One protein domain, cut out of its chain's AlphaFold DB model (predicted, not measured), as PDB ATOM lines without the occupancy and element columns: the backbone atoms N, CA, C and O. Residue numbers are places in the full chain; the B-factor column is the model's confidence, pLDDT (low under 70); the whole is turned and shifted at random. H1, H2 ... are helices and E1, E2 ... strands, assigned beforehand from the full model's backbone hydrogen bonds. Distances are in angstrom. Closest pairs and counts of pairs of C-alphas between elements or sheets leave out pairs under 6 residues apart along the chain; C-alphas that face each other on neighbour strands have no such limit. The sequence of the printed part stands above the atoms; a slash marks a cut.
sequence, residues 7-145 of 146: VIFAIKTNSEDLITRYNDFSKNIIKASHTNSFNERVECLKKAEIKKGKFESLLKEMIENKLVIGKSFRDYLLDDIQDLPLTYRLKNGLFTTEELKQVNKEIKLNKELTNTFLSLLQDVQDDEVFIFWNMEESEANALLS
ATOM      1  N   VAL A   7      31.206   4.803 -17.408       93.94
ATOM      2  CA  VAL A   7      30.547   5.991 -16.878       93.94
ATOM      3  C   VAL A   7      30.173   5.757 -15.433       93.94
ATOM      4  O   VAL A   7      29.918   4.635 -14.997       93.94
ATOM      5  N   ILE A   8      30.102   6.850 -14.692       94.00
ATOM      6  CA  ILE A   8      29.562   6.853 -13.350       94.00
ATOM      7  C   ILE A   8      28.115   7.290 -13.427       94.00
ATOM      8  O   ILE A   8      27.816   8.412 -13.834       94.00
ATOM      9  N   PHE A   9      27.229   6.393 -13.027       93.62
ATOM     10  CA  PHE A   9      25.819   6.659 -12.851       93.62
ATOM     11  C   PHE A   9      25.579   7.151 -11.425       93.62
ATOM     12  O   PHE A   9      25.783   6.418 -10.459       93.62
ATOM     13  N   ALA A  10      25.181   8.409 -11.292       93.81
ATOM     14  CA  ALA A  10      24.891   9.051 -10.024       93.81
ATOM     15  C   ALA A  10      23.381   9.226  -9.861       93.81
ATOM     16  O   ALA A  10      22.726   9.855 -10.694       93.81
ATOM     17  N   ILE A  11      22.841   8.692  -8.773       93.69
ATOM     18  CA  ILE A  11      21.421   8.770  -8.422       93.69
ATOM     19  C   ILE A  11      21.247   9.461  -7.083       93.69
ATOM     20  O   ILE A  11      22.020   9.229  -6.156       93.69
ATOM     21  N   LYS A  12      20.194  10.269  -6.987       93.81
ATOM     22  CA  LYS A  12      19.673  10.800  -5.730       93.81
ATOM     23  C   LYS A  12      18.505   9.925  -5.276       93.81
ATOM     24  O   LYS A  12      17.649   9.590  -6.095       93.81
ATOM     25  N   THR A  13      18.482   9.506  -4.013       94.31
ATOM     26  CA  THR A  13      17.449   8.597  -3.499       94.31
ATOM     27  C   THR A  13      17.316   8.676  -1.980       94.31
ATOM     28  O   THR A  13      18.303   8.887  -1.284       94.31
ATOM     29  N   ASN A  14      16.117   8.424  -1.462       94.12
ATOM     30  CA  ASN A  14      15.860   8.107  -0.054       94.12
ATOM     31  C   ASN A  14      15.313   6.673   0.126       94.12
ATOM     32  O   ASN A  14      14.768   6.322   1.170       94.12
ATOM     33  N   SER A  15      15.446   5.815  -0.894       95.25
ATOM     34  CA  SER A  15      14.958   4.436  -0.836       95.25
ATOM     35  C   SER A  15      15.798   3.581   0.111       95.25
ATOM     36  O   SER A  15      16.930   3.203  -0.201       95.25
ATOM     37  N   GLU A  16      15.208   3.208   1.247       95.44
ATOM     38  CA  GLU A  16      15.855   2.349   2.241       95.44
ATOM     39  C   GLU A  16      16.286   0.990   1.668       95.44
ATOM     40  O   GLU A  16      17.370   0.511   2.009       95.44
ATOM     41  N   ASP A  17      15.497   0.367   0.778       95.94
ATOM     42  CA  ASP A  17      15.861  -0.928   0.170       95.94
ATOM     43  C   ASP A  17      17.073  -0.772  -0.757       95.94
ATOM     44  O   ASP A  17      18.035  -1.541  -0.673       95.94
ATOM     45  N   LEU A  18      17.091   0.277  -1.588       95.81
ATOM     46  CA  LEU A  18      18.214   0.542  -2.486       95.81
ATOM     47  C   LEU A  18      19.507   0.824  -1.709       95.81
ATOM     48  O   LEU A  18      20.552   0.237  -2.004       95.81
ATOM     49  N   ILE A  19      19.416   1.651  -0.664       96.50
ATOM     50  CA  ILE A  19      20.524   1.970   0.245       96.50
ATOM     51  C   ILE A  19      21.013   0.707   0.964       96.50
ATOM     52  O   ILE A  19      22.217   0.444   1.032       96.50
ATOM     53  N   THR A  20      20.092  -0.112   1.472       97.12
ATOM     54  CA  THR A  20      20.418  -1.358   2.176       97.12
ATOM     55  C   THR A  20      21.154  -2.332   1.266       97.12
ATOM     56  O   THR A  20      22.186  -2.881   1.656       97.12
ATOM     57  N   ARG A  21      20.682  -2.521   0.029       96.88
ATOM     58  CA  ARG A  21      21.326  -3.419  -0.944       96.88
ATOM     59  C   ARG A  21      22.706  -2.943  -1.359       96.88
ATOM     60  O   ARG A  21      23.621  -3.765  -1.445       96.88
ATOM     61  N   TYR A  22      22.866  -1.638  -1.563       97.00
ATOM     62  CA  TYR A  22      24.170  -1.041  -1.821       97.00
ATOM     63  C   TYR A  22      25.143  -1.309  -0.660       97.00
ATOM     64  O   TYR A  22      26.256  -1.800  -0.867       97.00
ATOM     65  N   ASN A  23      24.710  -1.063   0.579       96.44
ATOM     66  CA  ASN A  23      25.527  -1.293   1.772       96.44
ATOM     67  C   ASN A  23      25.891  -2.775   1.955       96.44
ATOM     68  O   ASN A  23      27.026  -3.095   2.308       96.44
ATOM     69  N   ASP A  24      24.965  -3.688   1.666       96.00
ATOM     70  CA  ASP A  24      25.194  -5.133   1.694       96.00
ATOM     71  C   ASP A  24      26.275  -5.579   0.698       96.00
ATOM     72  O   ASP A  24      27.122  -6.424   1.018       96.00
ATOM     73  N   PHE A  25      26.256  -5.012  -0.510       95.69
ATOM     74  CA  PHE A  25      27.305  -5.195  -1.508       95.69
ATOM     75  C   PHE A  25      28.645  -4.642  -0.994       95.69
ATOM     76  O   PHE A  25      29.620  -5.392  -0.871       95.69
ATOM     77  N   SER A  26      28.669  -3.361  -0.616       94.62
ATOM     78  CA  SER A  26      29.878  -2.643  -0.197       94.62
ATOM     79  C   SER A  26      30.563  -3.316   0.996       94.62
ATOM     80  O   SER A  26      31.775  -3.541   0.993       94.62
ATOM     81  N   LYS A  27      29.783  -3.778   1.979       95.50
ATOM     82  CA  LYS A  27      30.283  -4.511   3.148       95.50
ATOM     83  C   LYS A  27      31.092  -5.752   2.773       95.50
ATOM     84  O   LYS A  27      32.086  -6.050   3.436       95.50
ATOM     85  N   ASN A  28      30.697  -6.492   1.735       94.25
ATOM     86  CA  ASN A  28      31.435  -7.683   1.301       94.25
ATOM     87  C   ASN A  28      32.723  -7.323   0.549       94.25
ATOM     88  O   ASN A  28      33.726  -8.015   0.731       94.25
ATOM     89  N   ILE A  29      32.729  -6.226  -0.214       94.06
ATOM     90  CA  ILE A  29      33.946  -5.689  -0.844       94.06
ATOM     91  C   ILE A  29      34.952  -5.242   0.221       94.06
ATOM     92  O   ILE A  29      36.106  -5.671   0.200       94.06
ATOM     93  N   ILE A  30      34.499  -4.463   1.205       92.31
ATOM     94  CA  ILE A  30      35.327  -4.023   2.334       92.31
ATOM     95  C   ILE A  30      35.836  -5.237   3.114       92.31
ATOM     96  O   ILE A  30      37.011  -5.316   3.457       92.31
ATOM     97  N   LYS A  31      34.989  -6.235   3.376       93.94
ATOM     98  CA  LYS A  31      35.443  -7.453   4.053       93.94
ATOM     99  C   LYS A  31      36.531  -8.171   3.248       93.94
ATOM    100  O   LYS A  31      37.531  -8.585   3.829       93.94
ATOM    101  N   ALA A  32      36.371  -8.288   1.931       93.56
ATOM    102  CA  ALA A  32      37.356  -8.925   1.064       93.56
ATOM    103  C   ALA A  32      38.721  -8.209   1.101       93.56
ATOM    104  O   ALA A  32      39.750  -8.889   1.135       93.56
ATOM    105  N   SER A  33      38.743  -6.870   1.150       89.94
ATOM    106  CA  SER A  33      39.989  -6.086   1.185       89.94
ATOM    107  C   SER A  33      40.768  -6.219   2.498       89.94
ATOM    108  O   SER A  33      41.992  -6.141   2.482       89.94
ATOM    109  N   HIS A  34      40.084  -6.494   3.611       91.19
ATOM    110  CA  HIS A  34      40.704  -6.689   4.929       91.19
ATOM    111  C   HIS A  34      40.977  -8.164   5.269       91.19
ATOM    112  O   HIS A  34      41.529  -8.474   6.324       91.19
ATOM    113  N   THR A  35      40.580  -9.096   4.399       92.94
ATOM    114  CA  THR A  35      40.745 -10.533   4.638       92.94
ATOM    115  C   THR A  35      42.113 -11.015   4.151       92.94
ATOM    116  O   THR A  35      42.454 -10.862   2.973       92.94
ATOM    117  N   ASN A  36      42.878 -11.655   5.040       91.06
ATOM    118  CA  ASN A  36      44.218 -12.179   4.741       91.06
ATOM    119  C   ASN A  36      44.197 -13.572   4.086       91.06
ATOM    120  O   ASN A  36      45.122 -13.923   3.357       91.06
ATOM    121  N   SER A  37      43.144 -14.362   4.314       96.44
ATOM    122  CA  SER A  37      42.973 -15.683   3.702       96.44
ATOM    123  C   SER A  37      42.447 -15.566   2.271       96.44
ATOM    124  O   SER A  37      41.402 -14.960   2.029       96.44
ATOM    125  N   PHE A  38      43.138 -16.195   1.316       94.94
ATOM    126  CA  PHE A  38      42.700 -16.231  -0.083       94.94
ATOM    127  C   PHE A  38      41.298 -16.841  -0.230       94.94
ATOM    128  O   PHE A  38      40.441 -16.257  -0.887       94.94
ATOM    129  N   ASN A  39      41.040 -17.973   0.435       96.12
ATOM    130  CA  ASN A  39      39.750 -18.663   0.348       96.12
ATOM    131  C   ASN A  39      38.611 -17.799   0.892       96.12
ATOM    132  O   ASN A  39      37.564 -17.672   0.264       96.12
ATOM    133  N   GLU A  40      38.827 -17.150   2.034       95.75
ATOM    134  CA  GLU A  40      37.823 -16.259   2.615       95.75
ATOM    135  C   GLU A  40      37.601 -15.013   1.750       95.75
ATOM    136  O   GLU A  40      36.459 -14.572   1.598       95.75
ATOM    137  N   ARG A  41      38.659 -14.470   1.132       97.12
ATOM    138  CA  ARG A  41      38.554 -13.352   0.187       97.12
ATOM    139  C   ARG A  41      37.714 -13.736  -1.029       97.12
ATOM    140  O   ARG A  41      36.808 -12.988  -1.386       97.12
ATOM    141  N   VAL A  42      37.965 -14.901  -1.629       97.12
ATOM    142  CA  VAL A  42      37.178 -15.420  -2.761       97.12
ATOM    143  C   VAL A  42      35.705 -15.569  -2.381       97.12
ATOM    144  O   VAL A  42      34.833 -15.131  -3.128       97.12
ATOM    145  N   GLU A  43      35.406 -16.123  -1.206       96.19
ATOM    146  CA  GLU A  43      34.023 -16.259  -0.736       96.19
ATOM    147  C   GLU A  43      33.342 -14.904  -0.486       96.19
ATOM    148  O   GLU A  43      32.161 -14.738  -0.799       96.19
ATOM    149  N   CYS A  44      34.071 -13.906   0.025       96.31
ATOM    150  CA  CYS A  44      33.547 -12.543   0.156       96.31
ATOM    151  C   CYS A  44      33.238 -11.923  -1.212       96.31
ATOM    152  O   CYS A  44      32.171 -11.336  -1.378       96.31
ATOM    153  N   LEU A  45      34.115 -12.099  -2.205       95.94
ATOM    154  CA  LEU A  45      33.909 -11.577  -3.558       95.94
ATOM    155  C   LEU A  45      32.736 -12.257  -4.275       95.94
ATOM    156  O   LEU A  45      31.919 -11.569  -4.877       95.94
ATOM    157  N   LYS A  46      32.570 -13.580  -4.140       96.88
ATOM    158  CA  LYS A  46      31.385 -14.287  -4.666       96.88
ATOM    159  C   LYS A  46      30.088 -13.742  -4.071       96.88
ATOM    160  O   LYS A  46      29.108 -13.536  -4.783       96.88
ATOM    161  N   LYS A  47      30.074 -13.494  -2.756       97.19
ATOM    162  CA  LYS A  47      28.921 -12.880  -2.085       97.19
ATOM    163  C   LYS A  47      28.689 -11.455  -2.570       97.19
ATOM    164  O   LYS A  47      27.538 -11.105  -2.811       97.19
ATOM    165  N   ALA A  48      29.749 -10.665  -2.733       96.12
ATOM    166  CA  ALA A  48      29.654  -9.318  -3.277       96.12
ATOM    167  C   ALA A  48      29.029  -9.330  -4.676       96.12
ATOM    168  O   ALA A  48      28.098  -8.573  -4.902       96.12
ATOM    169  N   GLU A  49      29.433 -10.241  -5.563       95.31
ATOM    170  CA  GLU A  49      28.882 -10.335  -6.923       95.31
ATOM    171  C   GLU A  49      27.381 -10.666  -6.931       95.31
ATOM    172  O   GLU A  49      26.585 -10.028  -7.616       95.31
ATOM    173  N   ILE A  50      26.943 -11.605  -6.086       96.44
ATOM    174  CA  ILE A  50      25.511 -11.913  -5.937       96.44
ATOM    175  C   ILE A  50      24.739 -10.690  -5.416       96.44
ATOM    176  O   ILE A  50      23.607 -10.433  -5.833       96.44
ATOM    177  N   LYS A  51      25.319  -9.943  -4.471       96.31
ATOM    178  CA  LYS A  51      24.704  -8.733  -3.907       96.31
ATOM    179  C   LYS A  51      24.687  -7.582  -4.915       96.31
ATOM    180  O   LYS A  51      23.679  -6.887  -4.980       96.31
ATOM    181  N   LYS A  52      25.734  -7.453  -5.732       95.19
ATOM    182  CA  LYS A  52      25.827  -6.521  -6.856       95.19
ATOM    183  C   LYS A  52      24.660  -6.731  -7.817       95.19
ATOM    184  O   LYS A  52      23.890  -5.801  -8.017       95.19
ATOM    185  N   GLY A  53      24.439  -7.959  -8.289       94.38
ATOM    186  CA  GLY A  53      23.317  -8.251  -9.188       94.38
ATOM    187  C   GLY A  53      21.950  -7.888  -8.588       94.38
ATOM    188  O   GLY A  53      21.104  -7.315  -9.263       94.38
ATOM    189  N   LYS A  54      21.740  -8.137  -7.286       95.62
ATOM    190  CA  LYS A  54      20.493  -7.753  -6.589       95.62
ATOM    191  C   LYS A  54      20.302  -6.243  -6.448       95.62
ATOM    192  O   LYS A  54      19.154  -5.800  -6.392       95.62
ATOM    193  N   PHE A  55      21.391  -5.493  -6.302       95.81
ATOM    194  CA  PHE A  55      21.375  -4.034  -6.285       95.81
ATOM    195  C   PHE A  55      21.083  -3.492  -7.688       95.81
ATOM    196  O   PHE A  55      20.149  -2.714  -7.848       95.81
ATOM    197  N   GLU A  56      21.798  -3.971  -8.707       94.38
ATOM    198  CA  GLU A  56      21.628  -3.534 -10.098       94.38
ATOM    199  C   GLU A  56      20.231  -3.841 -10.644       94.38
ATOM    200  O   GLU A  56      19.654  -3.004 -11.333       94.38
ATOM    201  N   SER A  57      19.651  -5.002 -10.317       94.75
ATOM    202  CA  SER A  57      18.262  -5.313 -10.678       94.75
ATOM    203  C   SER A  57      17.266  -4.328 -10.065       94.75
ATOM    204  O   SER A  57      16.386  -3.855 -10.775       94.75
ATOM    205  N   LEU A  58      17.410  -3.998  -8.774       95.94
ATOM    206  CA  LEU A  58      16.512  -3.041  -8.119       95.94
ATOM    207  C   LEU A  58      16.698  -1.633  -8.694       95.94
ATOM    208  O   LEU A  58      15.722  -0.934  -8.938       95.94
ATOM    209  N   LEU A  59      17.944  -1.222  -8.934       93.88
ATOM    210  CA  LEU A  59      18.239   0.069  -9.542       93.88
ATOM    211  C   LEU A  59      17.562   0.201 -10.915       93.88
ATOM    212  O   LEU A  59      16.908   1.208 -11.172       93.88
ATOM    213  N   LYS A  60      17.672  -0.832 -11.760       92.38
ATOM    214  CA  LYS A  60      16.998  -0.898 -13.067       92.38
ATOM    215  C   LYS A  60      15.486  -0.742 -12.925       92.38
ATOM    216  O   LYS A  60      14.915   0.155 -13.533       92.38
ATOM    217  N   GLU A  61      14.868  -1.532 -12.051       94.19
ATOM    218  CA  GLU A  61      13.428  -1.464 -11.780       94.19
ATOM    219  C   GLU A  61      12.989  -0.067 -11.313       94.19
ATOM    220  O   GLU A  61      11.970   0.458 -11.761       94.19
ATOM    221  N   MET A  62      13.754   0.573 -10.427       94.12
ATOM    222  CA  MET A  62      13.423   1.908  -9.928       94.12
ATOM    223  C   MET A  62      13.546   2.991 -11.005       94.12
ATOM    224  O   MET A  62      12.754   3.934 -10.999       94.12
ATOM    225  N   ILE A  63      14.508   2.867 -11.923       91.69
ATOM    226  CA  ILE A  63      14.663   3.787 -13.057       91.69
ATOM    227  C   ILE A  63      13.512   3.598 -14.052       91.69
ATOM    228  O   ILE A  63      12.855   4.573 -14.407       91.69
ATOM    229  N   GLU A  64      13.208   2.355 -14.439       90.81
ATOM    230  CA  GLU A  64      12.115   2.028 -15.369       90.81
ATOM    231  C   GLU A  64      10.754   2.524 -14.854       90.81
ATOM    232  O   GLU A  64       9.930   3.034 -15.616       90.81
ATOM    233  N   ASN A  65      10.537   2.446 -13.538       91.19
ATOM    234  CA  ASN A  65       9.334   2.953 -12.878       91.19
ATOM    235  C   ASN A  65       9.400   4.450 -12.524       91.19
ATOM    236  O   ASN A  65       8.487   4.964 -11.874       91.19
ATOM    237  N   LYS A  66      10.457   5.163 -12.937       89.44
ATOM    238  CA  LYS A  66      10.663   6.609 -12.715       89.44
ATOM    239  C   LYS A  66      10.632   7.017 -11.240       89.44
ATOM    240  O   LYS A  66      10.270   8.141 -10.904       89.44
ATOM    241  N   LEU A  67      11.025   6.096 -10.361       88.62
ATOM    242  CA  LEU A  67      11.149   6.324  -8.921       88.62
ATOM    243  C   LEU A  67      12.459   7.033  -8.569       88.62
ATOM    244  O   LEU A  67      12.546   7.688  -7.535       88.62
ATOM    245  N   VAL A  68      13.476   6.903  -9.423       88.62
ATOM    246  CA  VAL A  68      14.745   7.628  -9.320       88.62
ATOM    247  C   VAL A  68      15.147   8.165 -10.687       88.62
ATOM    248  O   VAL A  68      14.854   7.563 -11.717       88.62
ATOM    249  N   ILE A  69      15.854   9.291 -10.687       84.94
ATOM    250  CA  ILE A  69      16.451   9.875 -11.887       84.94
ATOM    251  C   ILE A  69      17.959   9.887 -11.679       84.94
ATOM    252  O   ILE A  69      18.453  10.391 -10.668       84.94
ATOM    253  N   GLY A  70      18.685   9.316 -12.635       86.06
ATOM    254  CA  GLY A  70      20.139   9.311 -12.626       86.06
ATOM    255  C   GLY A  70      20.740  10.324 -13.588       86.06
ATOM    256  O   GLY A  70      20.121  10.745 -14.564       86.06
ATOM    257  N   LYS A  71      21.983  10.698 -13.311       90.19
ATOM    258  CA  LYS A  71      22.869  11.416 -14.228       90.19
ATOM    259  C   LYS A  71      24.089  10.549 -14.474       90.19
ATOM    260  O   LYS A  71      24.579   9.918 -13.544       90.19
ATOM    261  N   SER A  72      24.599  10.545 -15.696       91.62
ATOM    262  CA  SER A  72      25.866   9.892 -16.009       91.62
ATOM    263  C   SER A  72      26.945  10.920 -16.325       91.62
ATOM    264  O   SER A  72      26.672  11.991 -16.868       91.62
ATOM    265  N   PHE A  73      28.179  10.592 -15.967       91.56
ATOM    266  CA  PHE A  73      29.368  11.323 -16.391       91.56
ATOM    267  C   PHE A  73      30.509  10.341 -16.634       91.56
ATOM    268  O   PHE A  73      30.518   9.233 -16.097       91.56
ATOM    269  N   ARG A  74      31.465  10.716 -17.478       92.00
ATOM    270  CA  ARG A  74      32.529   9.797 -17.897       92.00
ATOM    271  C   ARG A  74      33.536   9.568 -16.779       92.00
ATOM    272  O   ARG A  74      33.911  10.510 -16.085       92.00
ATOM    273  N   ASP A  75      33.983   8.328 -16.608       91.81
ATOM    274  CA  ASP A  75      34.825   7.969 -15.465       91.81
ATOM    275  C   ASP A  75      36.211   8.637 -15.497       91.81
ATOM    276  O   ASP A  75      36.731   8.984 -14.436       91.81
ATOM    277  N   TYR A  76      36.758   8.900 -16.691       89.94
ATOM    278  CA  TYR A  76      38.031   9.607 -16.880       89.94
ATOM    279  C   TYR A  76      38.021  11.028 -16.305       89.94
ATOM    280  O   TYR A  76      39.071  11.613 -16.061       89.94
ATOM    281  N   LEU A  77      36.843  11.621 -16.078       90.50
ATOM    282  CA  LEU A  77      36.740  12.941 -15.456       90.50
ATOM    283  C   LEU A  77      37.285  12.944 -14.022       90.50
ATOM    284  O   LEU A  77      37.592  14.009 -13.490       90.50
ATOM    285  N   LEU A  78      37.388  11.767 -13.403       90.94
ATOM    286  CA  LEU A  78      37.946  11.586 -12.070       90.94
ATOM    287  C   LEU A  78      39.480  11.470 -12.073       90.94
ATOM    288  O   LEU A  78      40.069  11.537 -10.999       90.94
ATOM    289  N   ASP A  79      40.134  11.332 -13.232       88.56
ATOM    290  CA  ASP A  79      41.588  11.108 -13.323       88.56
ATOM    291  C   ASP A  79      42.412  12.303 -12.799       88.56
ATOM    292  O   ASP A  79      43.551  12.137 -12.365       88.56
ATOM    293  N   ASP A  80      41.822  13.503 -12.780       86.50
ATOM    294  CA  ASP A  80      42.442  14.724 -12.247       86.50
ATOM    295  C   ASP A  80      42.389  14.817 -10.703       86.50
ATOM    296  O   ASP A  80      43.004  15.710 -10.106       86.50
ATOM    297  N   ILE A  81      41.652  13.923 -10.030       91.00
ATOM    298  CA  ILE A  81      41.503  13.918  -8.569       91.00
ATOM    299  C   ILE A  81      42.677  13.157  -7.940       91.00
ATOM    300  O   ILE A  81      42.801  11.943  -8.060       91.00
ATOM    301  N   GLN A  82      43.536  13.871  -7.205       89.75
ATOM    302  CA  GLN A  82      44.709  13.270  -6.545       89.75
ATOM    303  C   GLN A  82      44.353  12.382  -5.341       89.75
ATOM    304  O   GLN A  82      45.144  11.530  -4.937       89.75
ATOM    305  N   ASP A  83      43.174  12.580  -4.752       92.38
ATOM    306  CA  ASP A  83      42.673  11.767  -3.647       92.38
ATOM    307  C   ASP A  83      42.145  10.425  -4.185       92.38
ATOM    308  O   ASP A  83      41.025  10.319  -4.695       92.38
ATOM    309  N   LEU A  84      42.987   9.390  -4.103       90.00
ATOM    310  CA  LEU A  84      42.649   8.037  -4.547       90.00
ATOM    311  C   LEU A  84      41.450   7.444  -3.780       90.00
ATOM    312  O   LEU A  84      40.534   6.953  -4.444       90.00
ATOM    313  N   PRO A  85      41.395   7.473  -2.429       91.56
ATOM    314  CA  PRO A  85      40.205   7.055  -1.687       91.56
ATOM    315  C   PRO A  85      38.914   7.717  -2.171       91.56
ATOM    316  O   PRO A  85      37.918   7.025  -2.403       91.56
ATOM    317  N   LEU A  86      38.934   9.037  -2.367       93.38
ATOM    318  CA  LEU A  86      37.786   9.769  -2.887       93.38
ATOM    319  C   LEU A  86      37.444   9.328  -4.308       93.38
ATOM    320  O   LEU A  86      36.275   9.100  -4.598       93.38
ATOM    321  N   THR A  87      38.439   9.157  -5.176       92.94
ATOM    322  CA  THR A  87      38.243   8.689  -6.554       92.94
ATOM    323  C   THR A  87      37.540   7.336  -6.582       92.94
ATOM    324  O   THR A  87      36.548   7.169  -7.288       92.94
ATOM    325  N   TYR A  88      37.982   6.374  -5.767       91.00
ATOM    326  CA  TYR A  88      37.317   5.074  -5.664       91.00
ATOM    327  C   TYR A  88      35.876   5.197  -5.170       91.00
ATOM    328  O   TYR A  88      34.985   4.546  -5.719       91.00
ATOM    329  N   ARG A  89      35.637   6.054  -4.173       93.81
ATOM    330  CA  ARG A  89      34.294   6.304  -3.645       93.81
ATOM    331  C   ARG A  89      33.409   6.998  -4.686       93.81
ATOM    332  O   ARG A  89      32.260   6.627  -4.834       93.81
ATOM    333  N   LEU A  90      33.933   7.929  -5.474       94.12
ATOM    334  CA  LEU A  90      33.199   8.553  -6.579       94.12
ATOM    335  C   LEU A  90      32.921   7.583  -7.729       94.12
ATOM    336  O   LEU A  90      31.982   7.820  -8.479       94.12
ATOM    337  N   LYS A  91      33.680   6.487  -7.863       93.56
ATOM    338  CA  LYS A  91      33.350   5.420  -8.815       93.56
ATOM    339  C   LYS A  91      32.255   4.493  -8.288       93.56
ATOM    340  O   LYS A  91      31.373   4.121  -9.047       93.56
ATOM    341  N   ASN A  92      32.310   4.094  -7.019       92.94
ATOM    342  CA  ASN A  92      31.345   3.170  -6.416       92.94
ATOM    343  C   ASN A  92      31.127   3.537  -4.944       92.94
ATOM    344  O   ASN A  92      31.800   2.999  -4.060       92.94
ATOM    345  N   GLY A  93      30.238   4.493  -4.684       95.62
ATOM    346  CA  GLY A  93      30.110   5.123  -3.370       95.62
ATOM    347  C   GLY A  93      28.697   5.527  -3.023       95.62
ATOM    348  O   GLY A  93      27.871   5.779  -3.891       95.62
ATOM    349  N   LEU A  94      28.464   5.648  -1.720       96.12
ATOM    350  CA  LEU A  94      27.308   6.333  -1.165       96.12
ATOM    351  C   LEU A  94      27.803   7.586  -0.451       96.12
ATOM    352  O   LEU A  94      28.774   7.512   0.311       96.12
ATOM    353  N   PHE A  95      27.144   8.708  -0.710       96.38
ATOM    354  CA  PHE A  95      27.421  10.005  -0.110       96.38
ATOM    355  C   PHE A  95      26.147  10.558   0.507       96.38
ATOM    356  O   PHE A  95      25.088  10.558  -0.116       96.38
ATOM    357  N   THR A  96      26.262  11.074   1.718       95.50
ATOM    358  CA  THR A  96      25.257  11.985   2.261       95.50
ATOM    359  C   THR A  96      25.295  13.319   1.517       95.50
ATOM    360  O   THR A  96      26.285  13.671   0.865       95.50
ATOM    361  N   THR A  97      24.229  14.100   1.661       93.88
ATOM    362  CA  THR A  97      24.160  15.472   1.147       93.88
ATOM    363  C   THR A  97      25.325  16.340   1.608       93.88
ATOM    364  O   THR A  97      25.933  17.033   0.790       93.88
ATOM    365  N   GLU A  98      25.685  16.280   2.889       93.50
ATOM    366  CA  GLU A  98      26.782  17.085   3.431       93.50
ATOM    367  C   GLU A  98      28.147  16.639   2.897       93.50
ATOM    368  O   GLU A  98      28.956  17.482   2.511       93.50
ATOM    369  N   GLU A  99      28.380  15.331   2.768       95.19
ATOM    370  CA  GLU A  99      29.612  14.823   2.157       95.19
ATOM    371  C   GLU A  99      29.741  15.267   0.697       95.19
ATOM    372  O   GLU A  99      30.807  15.723   0.285       95.19
ATOM    373  N   LEU A 100      28.666  15.185  -0.096       94.31
ATOM    374  CA  LEU A 100      28.724  15.587  -1.502       94.31
ATOM    375  C   LEU A 100      28.920  17.105  -1.656       94.31
ATOM    376  O   LEU A 100      29.691  17.543  -2.515       94.31
ATOM    377  N   LYS A 101      28.289  17.919  -0.795       92.81
ATOM    378  CA  LYS A 101      28.543  19.368  -0.718       92.81
ATOM    379  C   LYS A 101      30.004  19.661  -0.383       92.81
ATOM    380  O   LYS A 101      30.597  20.547  -1.001       92.81
ATOM    381  N   GLN A 102      30.581  18.924   0.567       93.81
ATOM    382  CA  GLN A 102      31.981  19.075   0.950       93.81
ATOM    383  C   GLN A 102      32.907  18.750  -0.224       93.81
ATOM    384  O   GLN A 102      33.759  19.569  -0.566       93.81
ATOM    385  N   VAL A 103      32.682  17.623  -0.908       92.81
ATOM    386  CA  VAL A 103      33.448  17.253  -2.107       92.81
ATOM    387  C   VAL A 103      33.363  18.357  -3.164       92.81
ATOM    388  O   VAL A 103      34.391  18.782  -3.683       92.81
ATOM    389  N   ASN A 104      32.167  18.882  -3.444       89.69
ATOM    390  CA  ASN A 104      31.980  19.927  -4.454       89.69
ATOM    391  C   ASN A 104      32.642  21.274  -4.092       89.69
ATOM    392  O   ASN A 104      32.918  22.081  -4.977       89.69
ATOM    393  N   LYS A 105      32.870  21.544  -2.801       89.25
ATOM    394  CA  LYS A 105      33.460  22.798  -2.310       89.25
ATOM    395  C   LYS A 105      34.978  22.721  -2.155       89.25
ATOM    396  O   LYS A 105      35.668  23.696  -2.444       89.25
ATOM    397  N   GLU A 106      35.478  21.611  -1.630       87.31
ATOM    398  CA  GLU A 106      36.871  21.475  -1.190       87.31
ATOM    399  C   GLU A 106      37.766  20.852  -2.259       87.31
ATOM    400  O   GLU A 106      38.970  21.107  -2.281       87.31
ATOM    401  N   ILE A 107      37.187  20.076  -3.176       87.38
ATOM    402  CA  ILE A 107      37.930  19.405  -4.236       87.38
ATOM    403  C   ILE A 107      37.831  20.221  -5.515       87.38
ATOM    404  O   ILE A 107      36.757  20.642  -5.945       87.38
ATOM    405  N   LYS A 108      38.978  20.423  -6.166       85.19
ATOM    406  CA  LYS A 108      39.037  21.058  -7.478       85.19
ATOM    407  C   LYS A 108      38.537  20.080  -8.542       85.19
ATOM    408  O   LYS A 108      39.322  19.393  -9.186       85.19
ATOM    409  N   LEU A 109      37.222  20.022  -8.705       87.44
ATOM    410  CA  LEU A 109      36.571  19.260  -9.761       87.44
ATOM    411  C   LEU A 109      36.651  20.020 -11.092       87.44
ATOM    412  O   LEU A 109      36.706  21.254 -11.130       87.44
ATOM    413  N   ASN A 110      36.652  19.285 -12.202       89.25
ATOM    414  CA  ASN A 110      36.473  19.909 -13.508       89.25
ATOM    415  C   ASN A 110      35.034  20.443 -13.659       89.25
ATOM    416  O   ASN A 110      34.114  20.035 -12.950       89.25
ATOM    417  N   LYS A 111      34.837  21.350 -14.623       89.38
ATOM    418  CA  LYS A 111      33.558  22.046 -14.830       89.38
ATOM    419  C   LYS A 111      32.380  21.091 -15.054       89.38
ATOM    420  O   LYS A 111      31.272  21.384 -14.613       89.38
ATOM    421  N   GLU A 112      32.604  19.984 -15.754       88.88
ATOM    422  CA  GLU A 112      31.558  19.002 -16.047       88.88
ATOM    423  C   GLU A 112      31.091  18.299 -14.768       88.88
ATOM    424  O   GLU A 112      29.895  18.293 -14.478       88.88
ATOM    425  N   LEU A 113      32.026  17.815 -13.945       90.56
ATOM    426  CA  LEU A 113      31.727  17.215 -12.643       90.56
ATOM    427  C   LEU A 113      31.052  18.201 -11.692       90.56
ATOM    428  O   LEU A 113      30.034  17.862 -11.092       90.56
ATOM    429  N   THR A 114      31.568  19.431 -11.594       91.25
ATOM    430  CA  THR A 114      30.961  20.478 -10.761       91.25
ATOM    431  C   THR A 114      29.507  20.720 -11.155       91.25
ATOM    432  O   THR A 114      28.635  20.772 -10.293       91.25
ATOM    433  N   ASN A 115      29.213  20.826 -12.454       90.50
ATOM    434  CA  ASN A 115      27.844  21.033 -12.927       90.50
ATOM    435  C   ASN A 115      26.936  19.842 -12.605       90.50
ATOM    436  O   ASN A 115      25.794  20.036 -12.183       90.50
ATOM    437  N   THR A 116      27.438  18.618 -12.774       90.94
ATOM    438  CA  THR A 116      26.695  17.407 -12.416       90.94
ATOM    439  C   THR A 116      26.376  17.382 -10.926       90.94
ATOM    440  O   THR A 116      25.223  17.160 -10.561       90.94
ATOM    441  N   PHE A 117      27.353  17.680 -10.066       92.94
ATOM    442  CA  PHE A 117      27.173  17.657  -8.614       92.94
ATOM    443  C   PHE A 117      26.222  18.760  -8.162       92.94
ATOM    444  O   PHE A 117      25.310  18.492  -7.391       92.94
ATOM    445  N   LEU A 118      26.364  19.977  -8.697       91.75
ATOM    446  CA  LEU A 118      25.425  21.066  -8.428       91.75
ATOM    447  C   LEU A 118      23.998  20.696  -8.824       91.75
ATOM    448  O   LEU A 118      23.070  21.010  -8.092       91.75
ATOM    449  N   SER A 119      23.818  20.015  -9.954       91.19
ATOM    450  CA  SER A 119      22.489  19.603 -10.394       91.19
ATOM    451  C   SER A 119      21.918  18.436  -9.583       91.19
ATOM    452  O   SER A 119      20.709  18.375  -9.406       91.19
ATOM    453  N   LEU A 120      22.754  17.526  -9.073       91.12
ATOM    454  CA  LEU A 120      22.326  16.517  -8.095       91.12
ATOM    455  C   LEU A 120      21.924  17.168  -6.766       91.12
ATOM    456  O   LEU A 120      20.962  16.737  -6.141       91.12
ATOM    457  N   LEU A 121      22.634  18.224  -6.364       92.62
ATOM    458  CA  LEU A 121      22.398  18.964  -5.127       92.62
ATOM    459  C   LEU A 121      21.215  19.950  -5.195       92.62
ATOM    460  O   LEU A 121      20.944  20.644  -4.214       92.62
ATOM    461  N   GLN A 122      20.504  20.023  -6.323       91.12
ATOM    462  CA  GLN A 122      19.269  20.801  -6.441       91.12
ATOM    463  C   GLN A 122      18.093  20.071  -5.781       91.12
ATOM    464  O   GLN A 122      17.950  18.851  -5.894       91.12
ATOM    465  N   ASP A 123      17.250  20.847  -5.092       88.25
ATOM    466  CA  ASP A 123      16.004  20.389  -4.463       88.25
ATOM    467  C   ASP A 123      16.187  19.146  -3.574       88.25
ATOM    468  O   ASP A 123      15.397  18.203  -3.619       88.25
ATOM    469  N   VAL A 124      17.291  19.110  -2.821       87.69
ATOM    470  CA  VAL A 124      17.642  17.988  -1.941       87.69
ATOM    471  C   VAL A 124      16.869  18.055  -0.631       87.69
ATOM    472  O   VAL A 124      16.793  19.119  -0.017       87.69
ATOM    473  N   GLN A 125      16.341  16.913  -0.202       87.25
ATOM    474  CA  GLN A 125      15.733  16.724   1.116       87.25
ATOM    475  C   GLN A 125      16.763  16.184   2.121       87.25
ATOM    476  O   GLN A 125      17.769  15.582   1.740       87.25
ATOM    477  N   ASP A 126      16.529  16.411   3.415       80.00
ATOM    478  CA  ASP A 126      17.502  16.100   4.473       80.00
ATOM    479  C   ASP A 126      17.807  14.593   4.618       80.00
ATOM    480  O   ASP A 126      18.864  14.228   5.132       80.00
ATOM    481  N   ASP A 127      16.913  13.715   4.156       87.88
ATOM    482  CA  ASP A 127      17.025  12.251   4.198       87.88
ATOM    483  C   ASP A 127      17.560  11.625   2.896       87.88
ATOM    484  O   ASP A 127      17.773  10.412   2.833       87.88
ATOM    485  N   GLU A 128      17.800  12.427   1.856       93.00
ATOM    486  CA  GLU A 128      18.321  11.928   0.585       93.00
ATOM    487  C   GLU A 128      19.830  11.648   0.650       93.00
ATOM    488  O   GLU A 128      20.630  12.373   1.251       93.00
ATOM    489  N   VAL A 129      20.232  10.587  -0.045       96.06
ATOM    490  CA  VAL A 129      21.628  10.217  -0.276       96.06
ATOM    491  C   VAL A 129      21.899  10.071  -1.767       96.06
ATOM    492  O   VAL A 129      20.993   9.957  -2.597       96.06
ATOM    493  N   PHE A 130      23.182  10.041  -2.103       96.69
ATOM    494  CA  PHE A 130      23.665   9.910  -3.465       96.69
ATOM    495  C   PHE A 130      24.429   8.609  -3.621       96.69
ATOM    496  O   PHE A 130      25.399   8.376  -2.901       96.69
ATOM    497  N   ILE A 131      24.022   7.779  -4.575       96.88
ATOM    498  CA  ILE A 131      24.755   6.565  -4.932       96.88
ATOM    499  C   ILE A 131      25.433   6.800  -6.277       96.88
ATOM    500  O   ILE A 131      24.796   7.214  -7.242       96.88
ATOM    501  N   PHE A 132      26.732   6.543  -6.320       96.56
ATOM    502  CA  PHE A 132      27.577   6.601  -7.501       96.56
ATOM    503  C   PHE A 132      27.930   5.169  -7.883       96.56
ATOM    504  O   PHE A 132      28.389   4.401  -7.033       96.56
ATOM    505  N   TRP A 133      27.694   4.806  -9.139       95.62
ATOM    506  CA  TRP A 133      27.845   3.444  -9.632       95.62
ATOM    507  C   TRP A 133      28.592   3.414 -10.961       95.62
ATOM    508  O   TRP A 133      28.125   3.979 -11.948       95.62
ATOM    509  N   ASN A 134      29.751   2.756 -10.995       94.19
ATOM    510  CA  ASN A 134      30.546   2.640 -12.208       94.19
ATOM    511  C   ASN A 134      30.014   1.493 -13.062       94.19
ATOM    512  O   ASN A 134      30.007   0.342 -12.622       94.19
ATOM    513  N   MET A 135      29.625   1.796 -14.292       92.31
ATOM    514  CA  MET A 135      29.064   0.817 -15.213       92.31
ATOM    515  C   MET A 135      29.414   1.144 -16.661       92.31
ATOM    516  O   MET A 135      29.975   2.199 -16.963       92.31
ATOM    517  N   GLU A 136      29.108   0.220 -17.565       91.88
ATOM    518  CA  GLU A 136      29.358   0.434 -18.986       91.88
ATOM    519  C   GLU A 136      28.428   1.520 -19.540       91.88
ATOM    520  O   GLU A 136      27.238   1.572 -19.218       91.88
ATOM    521  N   GLU A 137      28.953   2.376 -20.419       90.00
ATOM    522  CA  GLU A 137      28.184   3.458 -21.046       90.00
ATOM    523  C   GLU A 137      26.940   2.931 -21.774       90.00
ATOM    524  O   GLU A 137      25.874   3.539 -21.699       90.00
ATOM    525  N   SER A 138      27.031   1.772 -22.434       88.75
ATOM    526  CA  SER A 138      25.884   1.134 -23.089       88.75
ATOM    527  C   SER A 138      24.779   0.751 -22.109       88.75
ATOM    528  O   SER A 138      23.602   0.916 -22.427       88.75
ATOM    529  N   GLU A 139      25.138   0.270 -20.919       87.81
ATOM    530  CA  GLU A 139      24.164  -0.078 -19.884       87.81
ATOM    531  C   GLU A 139      23.531   1.179 -19.280       87.81
ATOM    532  O   GLU A 139      22.316   1.228 -19.094       87.81
ATOM    533  N   ALA A 140      24.328   2.222 -19.028       87.19
ATOM    534  CA  ALA A 140      23.823   3.500 -18.535       87.19
ATOM    535  C   ALA A 140      22.892   4.181 -19.552       87.19
ATOM    536  O   ALA A 140      21.839   4.698 -19.185       87.19
ATOM    537  N   ASN A 141      23.239   4.147 -20.838       86.94
ATOM    538  CA  ASN A 141      22.397   4.693 -21.901       86.94
ATOM    539  C   ASN A 141      21.087   3.915 -22.042       86.94
ATOM    540  O   ASN A 141      20.043   4.528 -22.250       86.94
ATOM    541  N   ALA A 142      21.124   2.587 -21.893       85.94
ATOM    542  CA  ALA A 142      19.909   1.781 -21.864       85.94
ATOM    543  C   ALA A 142      18.997   2.213 -20.708       85.94
ATOM    544  O   ALA A 142      17.819   2.459 -20.937       85.94
ATOM    545  N   LEU A 143      19.552   2.400 -19.507       84.88
ATOM    546  CA  LEU A 143      18.810   2.872 -18.334       84.88
ATOM    547  C   LEU A 143      18.180   4.256 -18.526       84.88
ATOM    548  O   LEU A 143      17.036   4.465 -18.146       84.88
ATOM    549  N   LEU A 144      18.914   5.197 -19.122       81.25
ATOM    550  CA  LEU A 144      18.445   6.572 -19.337       81.25
ATOM    551  C   LEU A 144      17.431   6.719 -20.479       81.25
ATOM    552  O   LEU A 144      16.878   7.802 -20.657       81.25
ATOM    553  N   SER A 145      17.214   5.670 -21.276       78.75
ATOM    554  CA  SER A 145      16.318   5.707 -22.439       78.75
ATOM    555  C   SER A 145      14.849   5.373 -22.115       78.75
ATOM    556  O   SER A 145      14.019   5.447 -23.023       78.75
TER     557      SER A 145
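This is residues 7 to 145 of the 146 residues of an uncharacterized protein of Bacillus sp. Y1 (UniProt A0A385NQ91). A strongly twisted sheet of four strands stands between two sets of helices: the short helices H4, H5 and H6 are over one face, while H7 and one part of a long helical hairpin, H1 with H2, are over the other. H1 comes to the sheet with its residues 18 to 26, and H2 packs along H1. The printed part has 139 residues with seven named helices and four named strands, in the order E1 H1 H2 E2 H3 H4 E3 H5 H6 E4 H7; the class is mixed, helices and strands. The sheet runs E2, E1, E4, E3, all antiparallel. The whole is compact, with a radius of gyration of the C-alphas of 15.3 A and spans of 44 by 37 by 31 A.

E1, residues 7 to 13, begins at C-alpha 7 (30.547, 5.991, -16.878). H1, residues 16 to 34, is 26.6 A long, and H2, residues 38 to 64, is 38.8 A long, from C-alpha 38 (42.700, -16.231, -0.083). E2 is residues 70 to 74, H3 75 to 78, H4 84 to 91, E3 92 to 96, H5 97 to 106 and H6 111 to 120. E4, residues 129 to 136, is 22.5 A long; H7, residues 137 to 144, ends at C-alpha 144 (18.445, 6.572, -19.337).

Inner strands E1 and E4 are antiparallel at 154 degrees, with N 9 and O 133 2.8 A apart. Edge strand E2 is the antiparallel neighbour of E1, with N 10 and O 71 2.8 A apart, and edge strand E3 is the antiparallel neighbour of E4, with N 95 and O 130 2.8 A apart. These pairs are within hydrogen-bond range. Three layers, helices on both faces of the sheet, have H4, H5 and H6 on one face and H1 and H7 on the other. H6 runs along the strands at a height over the sheet of 9.2 A. H4 and H5 stand up from the sheet, over E3. H5 and H6, a helical hairpin, touch at Asn 104 and Thr 114, C-alphas 6.4 A apart. H3 and H4 only just touch, with 3 pairs of C-alphas within 8 A, the closest Leu 78 and Thr 87 at 6.2 A. H1 and H2 touch at a shallow tilt of 22 degrees, opposite ways; their closest C-alphas, Ala 32 and Arg 41, are 4.7 A apart. H2 only grazes the sheet with residues 56 to 63 and touches H7 with residues 60 to 64 alone, closest at Lys 60 and Leu 143, C-alphas 6.7 A apart. Every O i to N i+4 pair is within hydrogen-bond range in H2, H4, H5, H6 and H7, and 14 of 15 are in H1; H3 is too short for such a pair.

The C-alphas farthest apart, Asn 39 and Asp 123, are 46.0 A apart. The printed part has no cut and no long link. Mean pLDDT of the printed part is 92.4, and no printed residue is under 70.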